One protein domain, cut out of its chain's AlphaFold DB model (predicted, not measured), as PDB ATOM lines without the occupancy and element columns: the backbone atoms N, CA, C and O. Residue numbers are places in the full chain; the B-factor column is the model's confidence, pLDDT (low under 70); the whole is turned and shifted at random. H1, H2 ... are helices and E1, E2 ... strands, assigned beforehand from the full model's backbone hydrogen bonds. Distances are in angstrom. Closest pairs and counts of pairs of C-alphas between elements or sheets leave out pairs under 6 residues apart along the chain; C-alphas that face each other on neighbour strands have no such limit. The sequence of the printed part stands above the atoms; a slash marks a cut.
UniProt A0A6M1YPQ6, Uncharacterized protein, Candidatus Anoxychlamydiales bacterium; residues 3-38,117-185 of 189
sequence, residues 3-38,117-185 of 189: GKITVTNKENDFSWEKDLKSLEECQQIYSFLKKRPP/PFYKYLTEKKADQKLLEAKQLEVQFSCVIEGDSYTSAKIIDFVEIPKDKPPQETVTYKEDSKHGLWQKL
ATOM      1  N   GLY A   3     272.897 289.182 254.619       81.06
ATOM      2  CA  GLY A   3     271.843 290.150 254.336       81.06
ATOM      3  C   GLY A   3     271.363 290.790 255.623       81.06
ATOM      4  O   GLY A   3     271.321 290.132 256.659       81.06
ATOM      5  N   LYS A   4     271.001 292.066 255.556       85.50
ATOM      6  CA  LYS A   4     270.459 292.828 256.675       85.50
ATOM      7  C   LYS A   4     269.321 293.707 256.187       85.50
ATOM      8  O   LYS A   4     269.442 294.397 255.168       85.50
ATOM      9  N   ILE A   5     268.221 293.687 256.927       85.69
ATOM     10  CA  ILE A   5     267.133 294.644 256.776       85.69
ATOM     11  C   ILE A   5     267.064 295.517 258.024       85.69
ATOM     12  O   ILE A   5     267.066 295.012 259.146       85.69
ATOM     13  N   THR A   6     266.992 296.822 257.806       86.25
ATOM     14  CA  THR A   6     266.744 297.828 258.834       86.25
ATOM     15  C   THR A   6     265.448 298.528 258.463       86.25
ATOM     16  O   THR A   6     265.279 298.989 257.337       86.25
ATOM     17  N   VAL A   7     264.498 298.563 259.385       85.00
ATOM     18  CA  VAL A   7     263.219 299.245 259.212       85.00
ATOM     19  C   VAL A   7     263.129 300.325 260.266       85.00
ATOM     20  O   VAL A   7     263.233 300.032 261.452       85.00
ATOM     21  N   THR A   8     262.932 301.562 259.837       84.31
ATOM     22  CA  THR A   8     262.911 302.730 260.712       84.31
ATOM     23  C   THR A   8     261.570 303.433 260.588       84.31
ATOM     24  O   THR A   8     261.116 303.764 259.492       84.31
ATOM     25  N   ASN A   9     260.933 303.684 261.724       83.81
ATOM     26  CA  ASN A   9     259.792 304.577 261.805       83.81
ATOM     27  C   ASN A   9     260.308 306.010 262.011       83.81
ATOM     28  O   ASN A   9     260.963 306.301 263.007       83.81
ATOM     29  N   LYS A  10     260.010 306.910 261.066       77.50
ATOM     30  CA  LYS A  10     260.428 308.323 261.141       77.50
ATOM     31  C   LYS A  10     259.644 309.156 262.148       77.50
ATOM     32  O   LYS A  10     260.083 310.243 262.494       77.50
ATOM     33  N   GLU A  11     258.462 308.705 262.557       78.12
ATOM     34  CA  GLU A  11     257.612 309.461 263.480       78.12
ATOM     35  C   GLU A  11     258.098 309.331 264.932       78.12
ATOM     36  O   GLU A  11     257.860 310.231 265.732       78.12
ATOM     37  N   ASN A  12     258.773 308.230 265.279       80.62
ATOM     38  CA  ASN A  12     259.216 307.944 266.647       80.62
ATOM     39  C   ASN A  12     260.686 307.497 266.758       80.62
ATOM     40  O   ASN A  12     261.080 307.000 267.813       80.62
ATOM     41  N   ASP A  13     261.465 307.642 265.682       82.38
ATOM     42  CA  ASP A  13     262.874 307.234 265.561       82.38
ATOM     43  C   ASP A  13     263.165 305.781 265.983       82.38
ATOM     44  O   ASP A  13     264.299 305.414 266.300       82.38
ATOM     45  N   PHE A  14     262.152 304.911 265.972       85.69
ATOM     46  CA  PHE A  14     262.320 303.514 266.343       85.69
ATOM     47  C   PHE A  14     262.837 302.698 265.158       85.69
ATOM     48  O   PHE A  14     262.259 302.727 264.068       85.69
ATOM     49  N   SER A  15     263.897 301.923 265.380       86.25
ATOM     50  CA  SER A  15     264.494 301.053 264.368       86.25
ATOM     51  C   SER A  15     264.413 299.584 264.765       86.25
ATOM     52  O   SER A  15     264.817 299.206 265.863       86.25
ATOM     53  N   TRP A  16     263.964 298.746 263.838       89.69
ATOM     54  CA  TRP A  16     264.035 297.294 263.930       89.69
ATOM     55  C   TRP A  16     265.035 296.764 262.910       89.69
ATOM     56  O   TRP A  16     264.971 297.105 261.729       89.69
ATOM     57  N   GLU A  17     265.947 295.912 263.361       90.56
ATOM     58  CA  GLU A  17     266.967 295.313 262.512       90.56
ATOM     59  C   GLU A  17     266.895 293.797 262.561       90.56
ATOM     60  O   GLU A  17     266.637 293.199 263.609       90.56
ATOM     61  N   LYS A  18     267.149 293.169 261.413       89.12
ATOM     62  CA  LYS A  18     267.204 291.718 261.320       89.12
ATOM     63  C   LYS A  18     268.211 291.250 260.281       89.12
ATOM     64  O   LYS A  18     268.186 291.678 259.125       89.12
ATOM     65  N   ASP A  19     269.016 290.279 260.692       89.19
ATOM     66  CA  ASP A  19     269.901 289.542 259.799       89.19
ATOM     67  C   ASP A  19     269.125 288.475 259.014       89.19
ATOM     68  O   ASP A  19     268.309 287.716 259.555       89.19
ATOM     69  N   LEU A  20     269.385 288.423 257.713       86.88
ATOM     70  CA  LEU A  20     268.753 287.525 256.756       86.88
ATOM     71  C   LEU A  20     269.637 286.300 256.565       86.88
ATOM     72  O   LEU A  20     270.798 286.411 256.169       86.88
ATOM     73  N   LYS A  21     269.076 285.122 256.850       85.44
ATOM     74  CA  LYS A  21     269.837 283.862 256.883       85.44
ATOM     75  C   LYS A  21     269.785 283.078 255.571       85.44
ATOM     76  O   LYS A  21     270.579 282.163 255.392       85.44
ATOM     77  N   SER A  22     268.848 283.403 254.677       85.56
ATOM     78  CA  SER A  22     268.604 282.659 253.436       85.56
ATOM     79  C   SER A  22     268.493 283.580 252.221       85.56
ATOM     80  O   SER A  22     267.922 284.672 252.300       85.56
ATOM     81  N   LEU A  23     268.986 283.096 251.077       83.12
ATOM     82  CA  LEU A  23     268.834 283.731 249.765       83.12
ATOM     83  C   LEU A  23     267.364 283.925 249.397       83.12
ATOM     84  O   LEU A  23     266.989 284.979 248.883       83.12
ATOM     85  N   GLU A  24     266.534 282.936 249.715       84.62
ATOM     86  CA  GLU A  24     265.094 282.973 249.472       84.62
ATOM     87  C   GLU A  24     264.442 284.132 250.230       84.62
ATOM     88  O   GLU A  24     263.620 284.855 249.672       84.62
ATOM     89  N   GLU A  25     264.867 284.373 251.475       83.25
ATOM     90  CA  GLU A  25     264.353 285.468 252.300       83.25
ATOM     91  C   GLU A  25     264.759 286.835 251.720       83.25
ATOM     92  O   GLU A  25     263.923 287.736 251.627       83.25
ATOM     93  N   CYS A  26     265.999 286.979 251.237       82.06
ATOM     94  CA  CYS A  26     266.429 288.186 250.522       82.06
ATOM     95  C   CYS A  26     265.608 288.430 249.246       82.06
ATOM     96  O   CYS A  26     265.153 289.552 249.011       82.06
ATOM     97  N   GLN A  27     265.402 287.401 248.421       82.31
ATOM     98  CA  GLN A  27     264.619 287.517 247.187       82.31
ATOM     99  C   GLN A  27     263.155 287.858 247.478       82.31
ATOM    100  O   GLN A  27     262.555 288.689 246.790       82.31
ATOM    101  N   GLN A  28     262.589 287.257 248.524       83.44
ATOM    102  CA  GLN A  28     261.227 287.510 248.962       83.44
ATOM    103  C   GLN A  28     261.052 288.968 249.409       83.44
ATOM    104  O   GLN A  28     260.168 289.651 248.887       83.44
ATOM    105  N   ILE A  29     261.923 289.476 250.288       82.38
ATOM    106  CA  ILE A  29     261.891 290.874 250.751       82.38
ATOM    107  C   ILE A  29     262.072 291.838 249.579       82.38
ATOM    108  O   ILE A  29     261.289 292.777 249.425       82.38
ATOM    109  N   TYR A  30     263.042 291.576 248.704       79.88
ATOM    110  CA  TYR A  30     263.249 292.381 247.503       79.88
ATOM    111  C   TYR A  30     261.994 292.420 246.619       79.88
ATOM    112  O   TYR A  30     261.616 293.477 246.116       79.88
ATOM    113  N   SER A  31     261.294 291.291 246.468       79.38
ATOM    114  CA  SER A  31     260.040 291.234 245.711       79.38
ATOM    115  C   SER A  31     258.917 292.058 246.351       79.38
ATOM    116  O   SER A  31     258.095 292.622 245.626       79.38
ATOM    117  N   PHE A  32     258.889 292.152 247.684       80.06
ATOM    118  CA  PHE A  32     257.926 292.972 248.413       80.06
ATOM    119  C   PHE A  32     258.203 294.459 248.218       80.06
ATOM    120  O   PHE A  32     257.285 295.191 247.870       80.06
ATOM    121  N   LEU A  33     259.464 294.879 248.354       74.25
ATOM    122  CA  LEU A  33     259.880 296.274 248.180       74.25
ATOM    123  C   LEU A  33     259.779 296.738 246.721       74.25
ATOM    124  O   LEU A  33     259.417 297.871 246.437       74.25
ATOM    125  N   LYS A  34     260.043 295.852 245.755       70.12
ATOM    126  CA  LYS A  34     259.898 296.178 244.328       70.12
ATOM    127  C   LYS A  34     258.433 296.369 243.924       70.12
ATOM    128  O   LYS A  34     258.133 297.158 243.024       70.12
ATOM    129  N   LYS A  35     257.510 295.641 244.558       65.00
ATOM    130  CA  LYS A  35     256.068 295.803 244.350       65.00
ATOM    131  C   LYS A  35     255.587 297.009 245.151       65.00
ATOM    132  O   LYS A  35     254.973 296.848 246.201       65.00
ATOM    133  N   ARG A  36     255.832 298.215 244.626       55.62
ATOM    134  CA  ARG A  36     255.232 299.430 245.187       55.62
ATOM    135  C   ARG A  36     253.724 299.224 245.351       55.62
ATOM    136  O   ARG A  36     253.104 298.706 244.407       55.62
ATOM    137  N   PRO A  37     253.122 299.629 246.486       53.81
ATOM    138  CA  PRO A  37     251.676 299.717 246.568       53.81
ATOM    139  C   PRO A  37     251.191 300.498 245.344       53.81
ATOM    140  O   PRO A  37     251.762 301.549 245.021       53.81
ATOM    141  N   PRO A  38     250.210 299.985 244.587       48.31
ATOM    142  CA  PRO A  38     249.635 300.780 243.520       48.31
ATOM    143  C   PRO A  38     249.122 302.067 244.169       48.31
ATOM    144  O   PRO A  38     248.305 301.987 245.080       48.31
ATOM    145  N   PRO A 117     252.140 292.695 251.551       76.12
ATOM    146  CA  PRO A 117     252.926 291.491 251.831       76.12
ATOM    147  C   PRO A 117     254.092 291.746 252.795       76.12
ATOM    148  O   PRO A 117     254.397 290.904 253.634       76.12
ATOM    149  N   PHE A 118     254.684 292.943 252.721       80.06
ATOM    150  CA  PHE A 118     255.735 293.384 253.630       80.06
ATOM    151  C   PHE A 118     255.244 293.584 255.073       80.06
ATOM    152  O   PHE A 118     255.911 293.154 256.005       80.06
ATOM    153  N   TYR A 119     254.055 294.162 255.267       77.88
ATOM    154  CA  TYR A 119     253.464 294.312 256.600       77.88
ATOM    155  C   TYR A 119     253.208 292.945 257.243       77.88
ATOM    156  O   TYR A 119     253.602 292.714 258.381       77.88
ATOM    157  N   LYS A 120     252.644 291.998 256.478       81.25
ATOM    158  CA  LYS A 120     252.444 290.621 256.949       81.25
ATOM    159  C   LYS A 120     253.768 289.970 257.366       81.25
ATOM    160  O   LYS A 120     253.828 289.343 258.418       81.25
ATOM    161  N   TYR A 121     254.827 290.169 256.580       85.38
ATOM    162  CA  TYR A 121     256.168 289.695 256.919       85.38
ATOM    163  C   TYR A 121     256.677 290.286 258.247       85.38
ATOM    164  O   TYR A 121     257.182 289.540 259.085       85.38
ATOM    165  N   LEU A 122     256.515 291.595 258.481       85.31
ATOM    166  CA  LEU A 122     256.908 292.231 259.746       85.31
ATOM    167  C   LEU A 122     256.134 291.659 260.942       85.31
ATOM    168  O   LEU A 122     256.737 291.354 261.972       85.31
ATOM    169  N   THR A 123     254.823 291.444 260.795       84.38
ATOM    170  CA  THR A 123     253.992 290.825 261.839       84.38
ATOM    171  C   THR A 123     254.419 289.380 262.122       84.38
ATOM    172  O   THR A 123     254.595 289.006 263.279       84.38
ATOM    173  N   GLU A 124     254.664 288.570 261.087       87.31
ATOM    174  CA  GLU A 124     255.133 287.179 261.231       87.31
ATOM    175  C   GLU A 124     256.503 287.092 261.917       87.31
ATOM    176  O   GLU A 124     256.771 286.157 262.674       87.31
ATOM    177  N   LYS A 125     257.380 288.074 261.681       87.19
ATOM    178  CA  LYS A 125     258.688 288.171 262.345       87.19
ATOM    179  C   LYS A 125     258.635 288.873 263.704       87.19
ATOM    180  O   LYS A 125     259.696 289.075 264.289       87.19
ATOM    181  N   LYS A 126     257.434 289.165 264.221       85.94
ATOM    182  CA  LYS A 126     257.202 289.803 265.525       85.94
ATOM    183  C   LYS A 126     257.955 291.130 265.668       85.94
ATOM    184  O   LYS A 126     258.593 291.377 266.689       85.94
ATOM    185  N   ALA A 127     257.917 291.961 264.626       84.50
ATOM    186  CA  ALA A 127     258.383 293.338 264.731       84.50
ATOM    187  C   ALA A 127     257.585 294.085 265.815       84.50
ATOM    188  O   ALA A 127     256.418 293.771 266.056       84.50
ATOM    189  N   ASP A 128     258.225 295.057 266.466       85.12
ATOM    190  CA  ASP A 128     257.612 295.829 267.549       85.12
ATOM    191  C   ASP A 128     256.330 296.530 267.067       85.12
ATOM    192  O   ASP A 128     256.273 297.090 265.967       85.12
ATOM    193  N   GLN A 129     255.299 296.521 267.906       80.31
ATOM    194  CA  GLN A 129     254.010 297.127 267.611       80.31
ATOM    195  C   GLN A 129     254.130 298.638 267.360       80.31
ATOM    196  O   GLN A 129     253.469 299.160 266.464       80.31
ATOM    197  N   LYS A 130     255.071 299.322 268.028       81.69
ATOM    198  CA  LYS A 130     255.365 300.753 267.799       81.69
ATOM    199  C   LYS A 130     255.838 301.067 266.380       81.69
ATOM    200  O   LYS A 130     255.778 302.214 265.931       81.69
ATOM    201  N   LEU A 131     256.372 300.064 265.692       80.50
ATOM    202  CA  LEU A 131     256.805 300.168 264.306       80.50
ATOM    203  C   LEU A 131     255.646 299.831 263.357       80.50
ATOM    204  O   LEU A 131     255.506 300.456 262.313       80.50
ATOM    205  N   LEU A 132     254.762 298.910 263.741       79.12
ATOM    206  CA  LEU A 132     253.553 298.580 262.976       79.12
ATOM    207  C   LEU A 132     252.473 299.673 263.037       79.12
ATOM    208  O   LEU A 132     251.640 299.742 262.142       79.12
ATOM    209  N   GLU A 133     252.491 300.534 264.054       77.75
ATOM    210  CA  GLU A 133     251.571 301.675 264.194       77.75
ATOM    211  C   GLU A 133     251.992 302.908 263.367       77.75
ATOM    212  O   GLU A 133     251.235 303.875 263.257       77.75
ATOM    213  N   ALA A 134     253.183 302.878 262.761       72.69
ATOM    214  CA  ALA A 134     253.710 303.962 261.939       72.69
ATOM    215  C   ALA A 134     252.828 304.229 260.718       72.69
ATOM    216  O   ALA A 134     252.410 303.300 260.028       72.69
ATOM    217  N   LYS A 135     252.629 305.493 260.336       67.44
ATOM    218  CA  LYS A 135     251.981 305.778 259.039       67.44
ATOM    219  C   LYS A 135     252.863 305.395 257.863       67.44
ATOM    220  O   LYS A 135     252.356 304.976 256.825       67.44
ATOM    221  N   GLN A 136     254.166 305.600 258.020       69.62
ATOM    222  CA  GLN A 136     255.172 305.387 256.995       69.62
ATOM    223  C   GLN A 136     256.413 304.764 257.624       69.62
ATOM    224  O   GLN A 136     256.906 305.234 258.649       69.62
ATOM    225  N   LEU A 137     256.933 303.731 256.972       75.81
ATOM    226  CA  LEU A 137     258.188 303.089 257.346       75.81
ATOM    227  C   LEU A 137     259.249 303.366 256.296       75.81
ATOM    228  O   LEU A 137     259.001 303.134 255.115       75.81
ATOM    229  N   GLU A 138     260.426 303.811 256.734       78.56
ATOM    230  CA  GLU A 138     261.631 303.782 255.916       78.56
ATOM    231  C   GLU A 138     262.242 302.387 256.019       78.56
ATOM    232  O   GLU A 138     262.701 301.970 257.080       78.56
ATOM    233  N   VAL A 139     262.256 301.653 254.915       79.12
ATOM    234  CA  VAL A 139     262.940 300.360 254.857       79.12
ATOM    235  C   VAL A 139     264.287 300.565 254.190       79.12
ATOM    236  O   VAL A 139     264.327 301.050 253.068       79.12
ATOM    237  N   GLN A 140     265.367 300.169 254.855       81.12
ATOM    238  CA  GLN A 140     266.698 300.019 254.279       81.12
ATOM    239  C   GLN A 140     267.018 298.532 254.164       81.12
ATOM    240  O   GLN A 140     267.181 297.813 255.150       81.12
ATOM    241  N   PHE A 141     267.099 298.056 252.930       80.12
ATOM    242  CA  PHE A 141     267.451 296.675 252.630       80.12
ATOM    243  C   PHE A 141     268.882 296.599 252.100       80.12
ATOM    244  O   PHE A 141     269.294 297.419 251.284       80.12
ATOM    245  N   SER A 142     269.646 295.614 252.557       77.56
ATOM    246  CA  SER A 142     270.965 295.293 252.020       77.56
ATOM    247  C   SER A 142     271.125 293.779 251.970       77.56
ATOM    248  O   SER A 142     270.867 293.082 252.947       77.56
ATOM    249  N   CYS A 143     271.517 293.241 250.821       74.94
ATOM    250  CA  CYS A 143     271.813 291.821 250.701       74.94
ATOM    251  C   CYS A 143     273.075 291.646 249.863       74.94
ATOM    252  O   CYS A 143     273.191 292.210 248.777       74.94
ATOM    253  N   VAL A 144     274.026 290.888 250.398       69.50
ATOM    254  CA  VAL A 144     275.291 290.537 249.761       69.50
ATOM    255  C   VAL A 144     275.278 289.033 249.525       69.50
ATOM    256  O   VAL A 144     275.339 288.214 250.450       69.50
ATOM    257  N   ILE A 145     275.164 288.671 248.253       65.62
ATOM    258  CA  ILE A 145     275.259 287.293 247.790       65.62
ATOM    259  C   ILE A 145     276.729 287.080 247.424       65.62
ATOM    260  O   ILE A 145     277.259 287.775 246.563       65.62
ATOM    261  N   GLU A 146     277.413 286.180 248.130       59.50
ATOM    262  CA  GLU A 146     278.790 285.807 247.785       59.50
ATOM    263  C   GLU A 146     278.760 284.916 246.537       59.50
ATOM    264  O   GLU A 146     278.110 283.871 246.548       59.50
ATOM    265  N   GLY A 147     279.434 285.362 245.471       50.94
ATOM    266  CA  GLY A 147     279.490 284.715 244.156       50.94
ATOM    267  C   GLY A 147     279.144 285.690 243.023       50.94
ATOM    268  O   GLY A 147     277.967 285.912 242.746       50.94
ATOM    269  N   ASP A 148     280.181 286.298 242.430       38.47
ATOM    270  CA  ASP A 148     280.289 287.115 241.195       38.47
ATOM    271  C   ASP A 148     279.184 288.125 240.812       38.47
ATOM    272  O   ASP A 148     279.257 288.772 239.769       38.47
ATOM    273  N   SER A 149     278.178 288.354 241.655       44.50
ATOM    274  CA  SER A 149     277.054 289.248 241.369       44.50
ATOM    275  C   SER A 149     276.618 290.006 242.623       44.50
ATOM    276  O   SER A 149     275.623 289.710 243.286       44.50
ATOM    277  N   TYR A 150     277.388 291.042 242.952       44.34
ATOM    278  CA  TYR A 150     277.031 292.019 243.975       44.34
ATOM    279  C   TYR A 150     275.750 292.753 243.563       44.34
ATOM    280  O   TYR A 150     275.773 293.624 242.698       44.34
ATOM    281  N   THR A 151     274.623 292.434 244.199       47.34
ATOM    282  CA  THR A 151     273.397 293.233 244.062       47.34
ATOM    283  C   THR A 151     273.130 293.960 245.375       47.34
ATOM    284  O   THR A 151     272.233 293.596 246.131       47.34
ATOM    285  N   SER A 152     273.922 294.995 245.677       45.38
ATOM    286  CA  SER A 152     273.622 295.887 246.801       45.38
ATOM    287  C   SER A 152     272.409 296.748 246.441       45.38
ATOM    288  O   SER A 152     272.532 297.845 245.895       45.38
ATOM    289  N   ALA A 153     271.211 296.244 246.704       51.03
ATOM    290  CA  ALA A 153     269.985 296.996 246.489       51.03
ATOM    291  C   ALA A 153     269.634 297.782 247.758       51.03
ATOM    292  O   ALA A 153     268.788 297.335 248.526       51.03
ATOM    293  N   LYS A 154     270.251 298.957 247.968       50.06
ATOM    294  CA  LYS A 154     269.749 299.919 248.962       50.06
ATOM    295  C   LYS A 154     268.471 300.543 248.417       50.06
ATOM    296  O   LYS A 154     268.493 301.566 247.739       50.06
ATOM    297  N   ILE A 155     267.354 299.882 248.678       55.34
ATOM    298  CA  ILE A 155     266.035 300.447 248.437       55.34
ATOM    299  C   ILE A 155     265.681 301.231 249.691       55.34
ATOM    300  O   ILE A 155     265.705 300.654 250.770       55.34
ATOM    301  N   ILE A 156     265.407 302.523 249.523       56.19
ATOM    302  CA  ILE A 156     264.688 303.344 250.494       56.19
ATOM    303  C   ILE A 156     263.281 303.445 249.926       56.19
ATOM    304  O   ILE A 156     263.085 304.071 248.881       56.19
ATOM    305  N   ASP A 157     262.328 302.771 250.556       58.75
ATOM    306  CA  ASP A 157     260.922 302.877 250.176       58.75
ATOM    307  C   ASP A 157     260.085 303.269 251.384       58.75
ATOM    308  O   ASP A 157     260.452 302.973 252.524       58.75
ATOM    309  N   PHE A 158     258.974 303.940 251.104       59.16
ATOM    310  CA  PHE A 158     257.995 304.331 252.104       59.16
ATOM    311  C   PHE A 158     256.802 303.398 251.990       59.16
ATOM    312  O   PHE A 158     256.064 303.418 251.003       59.16
ATOM    313  N   VAL A 159     256.621 302.563 253.008       62.47
ATOM    314  CA  VAL A 159     255.477 301.655 253.074       62.47
ATOM    315  C   VAL A 159     254.389 302.324 253.906       62.47
ATOM    316  O   VAL A 159     254.571 302.516 255.106       62.47
ATOM    317  N   GLU A 160     253.275 302.691 253.268       62.12
ATOM    318  CA  GLU A 160     252.089 303.182 253.977       62.12
ATOM    319  C   GLU A 160     251.383 302.025 254.681       62.12
ATOM    320  O   GLU A 160     250.988 301.047 254.041       62.12
ATOM    321  N   ILE A 161     251.208 302.133 255.996       62.59
ATOM    322  CA  ILE A 161     250.462 301.136 256.763       62.59
ATOM    323  C   ILE A 161     248.985 301.547 256.804       62.59
ATOM    324  O   ILE A 161     248.671 302.691 257.150       62.59
ATOM    325  N   PRO A 162     248.048 300.648 256.450       57.88
ATOM    326  CA  PRO A 162     246.627 300.949 256.551       57.88
ATOM    327  C   PRO A 162     246.238 301.153 258.023       57.88
ATOM    328  O   PRO A 162     246.230 300.202 258.799       57.88
ATOM    329  N   LYS A 163     245.871 302.388 258.387       54.03
ATOM    330  CA  LYS A 163     245.445 302.772 259.748       54.03
ATOM    331  C   LYS A 163     244.168 302.081 260.237       54.03
ATOM    332  O   LYS A 163     243.922 302.043 261.435       54.03
ATOM    333  N   ASP A 164     243.364 301.548 259.318       53.03
ATOM    334  CA  ASP A 164     241.989 301.125 259.609       53.03
ATOM    335  C   ASP A 164     241.841 299.632 259.923       53.03
ATOM    336  O   ASP A 164     240.719 299.139 260.064       53.03
ATOM    337  N   LYS A 165     242.941 298.877 260.027       46.31
ATOM    338  CA  LYS A 165     242.874 297.506 260.537       46.31
ATOM    339  C   LYS A 165     243.478 297.461 261.934       46.31
ATOM    340  O   LYS A 165     244.689 297.650 262.037       46.31
ATOM    341  N   PRO A 166     242.688 297.162 262.989       41.31
ATOM    342  CA  PRO A 166     243.293 296.748 264.244       41.31
ATOM    343  C   PRO A 166     244.248 295.585 263.944       41.31
ATOM    344  O   PRO A 166     243.974 294.815 263.005       41.31
ATOM    345  N   PRO A 167     245.377 295.474 264.669       44.03
ATOM    346  CA  PRO A 167     246.279 294.341 264.519       44.03
ATOM    347  C   PRO A 167     245.420 293.081 264.527       44.03
ATOM    348  O   PRO A 167     244.621 292.884 265.441       44.03
ATOM    349  N   GLN A 168     245.484 292.302 263.442       44.84
ATOM    350  CA  GLN A 168     244.738 291.055 263.384       44.84
ATOM    351  C   GLN A 168     245.217 290.240 264.575       44.84
ATOM    352  O   GLN A 168     246.384 289.849 264.600       44.84
ATOM    353  N   GLU A 169     244.344 290.039 265.567       42.47
ATOM    354  CA  GLU A 169     244.599 289.086 266.635       42.47
ATOM    355  C   GLU A 169     245.062 287.803 265.957       42.47
ATOM    356  O   GLU A 169     244.357 287.239 265.113       42.47
ATOM    357  N   THR A 170     246.286 287.377 266.259       43.06
ATOM    358  CA  THR A 170     246.763 286.056 265.875       43.06
ATOM    359  C   THR A 170     245.871 285.050 266.578       43.06
ATOM    360  O   THR A 170     246.096 284.687 267.730       43.06
ATOM    361  N   VAL A 171     244.810 284.642 265.887       44.41
ATOM    362  CA  VAL A 171     243.909 283.617 266.375       44.41
ATOM    363  C   VAL A 171     244.657 282.298 266.290       44.41
ATOM    364  O   VAL A 171     244.831 281.723 265.216       44.41
ATOM    365  N   THR A 172     245.156 281.847 267.434       44.81
ATOM    366  CA  THR A 172     245.818 280.552 267.538       44.81
ATOM    367  C   THR A 172     244.725 279.500 267.678       44.81
ATOM    368  O   THR A 172     243.924 279.557 268.609       44.81
ATOM    369  N   TYR A 173     244.651 278.560 266.742       51.94
ATOM    370  CA  TYR A 173     243.733 277.430 266.843       51.94
ATOM    371  C   TYR A 173     244.493 276.216 267.361       51.94
ATOM    372  O   TYR A 173     245.618 275.955 266.929       51.94
ATOM    373  N   LYS A 174     243.878 275.470 268.277       65.62
ATOM    374  CA  LYS A 174     244.384 274.173 268.724       65.62
ATOM    375  C   LYS A 174     243.359 273.109 268.370       65.62
ATOM    376  O   LYS A 174     242.169 273.275 268.633       65.62
ATOM    377  N   GLU A 175     243.827 272.044 267.740       55.94
ATOM    378  CA  GLU A 175     242.998 270.885 267.433       55.94
ATOM    379  C   GLU A 175     242.714 270.116 268.731       55.94
ATOM    380  O   GLU A 175     243.637 269.731 269.458       55.94
ATOM    381  N   ASP A 176     241.432 269.953 269.063       72.56
ATOM    382  CA  ASP A 176     240.990 269.157 270.205       72.56
ATOM    383  C   ASP A 176     241.156 267.671 269.871       72.56
ATOM    384  O   ASP A 176     240.412 267.105 269.066       72.56
ATOM    385  N   SER A 177     242.129 267.026 270.513       64.75
ATOM    386  CA  SER A 177     242.470 265.622 270.278       64.75
ATOM    387  C   SER A 177     241.349 264.640 270.625       64.75
ATOM    388  O   SER A 177     241.414 263.485 270.206       64.75
ATOM    389  N   LYS A 178     240.315 265.062 271.364       69.62
ATOM    390  CA  LYS A 178     239.171 264.201 271.697       69.62
ATOM    391  C   LYS A 178     238.062 264.236 270.653       69.62
ATOM    392  O   LYS A 178     237.304 263.271 270.552       69.62
ATOM    393  N   HIS A 179     237.931 265.336 269.916       68.12
ATOM    394  CA  HIS A 179     236.765 265.586 269.063       68.12
ATOM    395  C   HIS A 179     237.123 265.980 267.623       68.12
ATOM    396  O   HIS A 179     236.224 266.090 266.795       68.12
ATOM    397  N   GLY A 180     238.409 266.181 267.304       64.25
ATOM    398  CA  GLY A 180     238.865 266.612 265.975       64.25
ATOM    399  C   GLY A 180     238.383 268.017 265.593       64.25
ATOM    400  O   GLY A 180     238.383 268.383 264.421       64.25
ATOM    401  N   LEU A 181     237.917 268.797 266.573       53.50
ATOM    402  CA  LEU A 181     237.392 270.142 266.370       53.50
ATOM    403  C   LEU A 181     238.482 271.172 266.664       53.50
ATOM    404  O   LEU A 181     239.168 271.107 267.682       53.50
ATOM    405  N   TRP A 182     238.616 272.153 265.776       57.31
ATOM    406  CA  TRP A 182     239.524 273.278 265.965       57.31
ATOM    407  C   TRP A 182     238.898 274.272 266.938       57.31
ATOM    408  O   TRP A 182     237.909 274.929 266.610       57.31
ATOM    409  N   GLN A 183     239.470 274.393 268.134       69.19
ATOM    410  CA  GLN A 183     239.039 275.381 269.116       69.19
ATOM    411  C   GLN A 183     239.921 276.627 269.031       69.19
ATOM    412  O   GLN A 183     241.151 276.548 268.934       69.19
ATOM    413  N   LYS A 184     239.272 277.795 269.044       65.62
ATOM    414  CA  LYS A 184     239.933 279.096 269.144       65.62
ATOM    415  C   LYS A 184     240.539 279.218 270.546       65.62
ATOM    416  O   LYS A 184     239.802 279.139 271.523       65.62
ATOM    417  N   LEU A 185     241.855 279.407 270.653       61.72
ATOM    418  CA  LEU A 185     242.483 279.750 271.929       61.72
ATOM    419  C   LEU A 185     242.259 281.243 272.179       61.72
ATOM    420  O   LEU A 185     242.876 282.087 271.530       61.72
TER     421      LEU A 185
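Overview. This is residues 3 to 38 and 117 to 185 of the 189 residues of an uncharacterized protein of Candidatus Anoxychlamydiales bacterium (UniProt A0A6M1YPQ6). A twisted sheet of four antiparallel strands has one helix, H1, packed over one of its faces, and two short helices, H2 and H3, graze the sheet; far from this body, at the end of a long link, lies a small separate hairpin of E5 and E6. The printed part has 105 residues, with three named helices and six named strands in the order E1 E2 H1 H2 H3 E3 E4 E5 E6. The larger sheet has the order E2 E1 E3 E4; the class is mixed, helices and strands. The whole is loose, with a radius of gyration of the C-alphas of 17.0 A, and elongated, spanning 56 by 36 by 26 A.

Along the chain. E1, residues 3 to 9, begins at C-alpha 3 (271.843, 290.150, 254.336) and is 20.2 A long. E2, residues 14 to 20, is 19.7 A long. H1, residues 23 to 34, is 16.3 A long. H2 is residues 117 to 124, with C-alpha 117 at (252.926, 291.491, 251.831), and H3 is residues 129 to 132. E3, residues 136 to 144, is the longest strand, 26.0 A. E4 is residues 156 to 160, E5 residues 172 to 175, and E6 residues 182 to 185, ending at C-alpha 185 (242.483, 279.750, 271.929).

Arrangement. In the larger sheet the hairpin E1 and E2 has N 7 and O 16 within hydrogen-bond range at 2.8 A. E1 and E3 are antiparallel at 168 degrees, with N 6 and O 140 at 2.8 A. The hairpin E3 and E4 has N 137 and O 159 at 3.2 A. H1 is on this sheet at a height of 9.1 A, over E1 and E3, in two layers, a helix on one face of a sheet; the C-alphas of Cys 26 and Cys 143, the closest of H1 and E3, are 6.5 A apart. On the local plane H1 runs slantwise to the strands, at 34 degrees to E1. With its residues 29 to 33 alone H1 touches H2, at a steep tilt of 51 degrees, opposite ways; the closest C-alphas, of Phe 32 and Phe 118, are 5.7 A apart. H2 and H3 only just touch, with 3 pairs of C-alphas within 8 A, the closest those of Tyr 119 and Leu 132 at 7.7 A. H2 only grazes the sheet with residues 118 to 122, and H3 with residues 130 to 132. The hairpin E5 and E6, with N 174 and O 183 at 3.0 A, is apart from the other named elements. In H1 and H2 every O i to N i+4 pair is within hydrogen-bond range; H3 is too short for one.

Size, cuts and confidence. The C-alphas farthest apart, of Asp 148 and Lys 178, are 56.1 A apart. Residues 39 to 116 are not printed, and C-alphas 38 and 117 across this cut are 12.9 A apart. The links E3 to E4 and E4 to E5 are long. The mean pLDDT of the printed part is 70.1; 47 residues are under 70, among them 144 to 175 and 177 to 185.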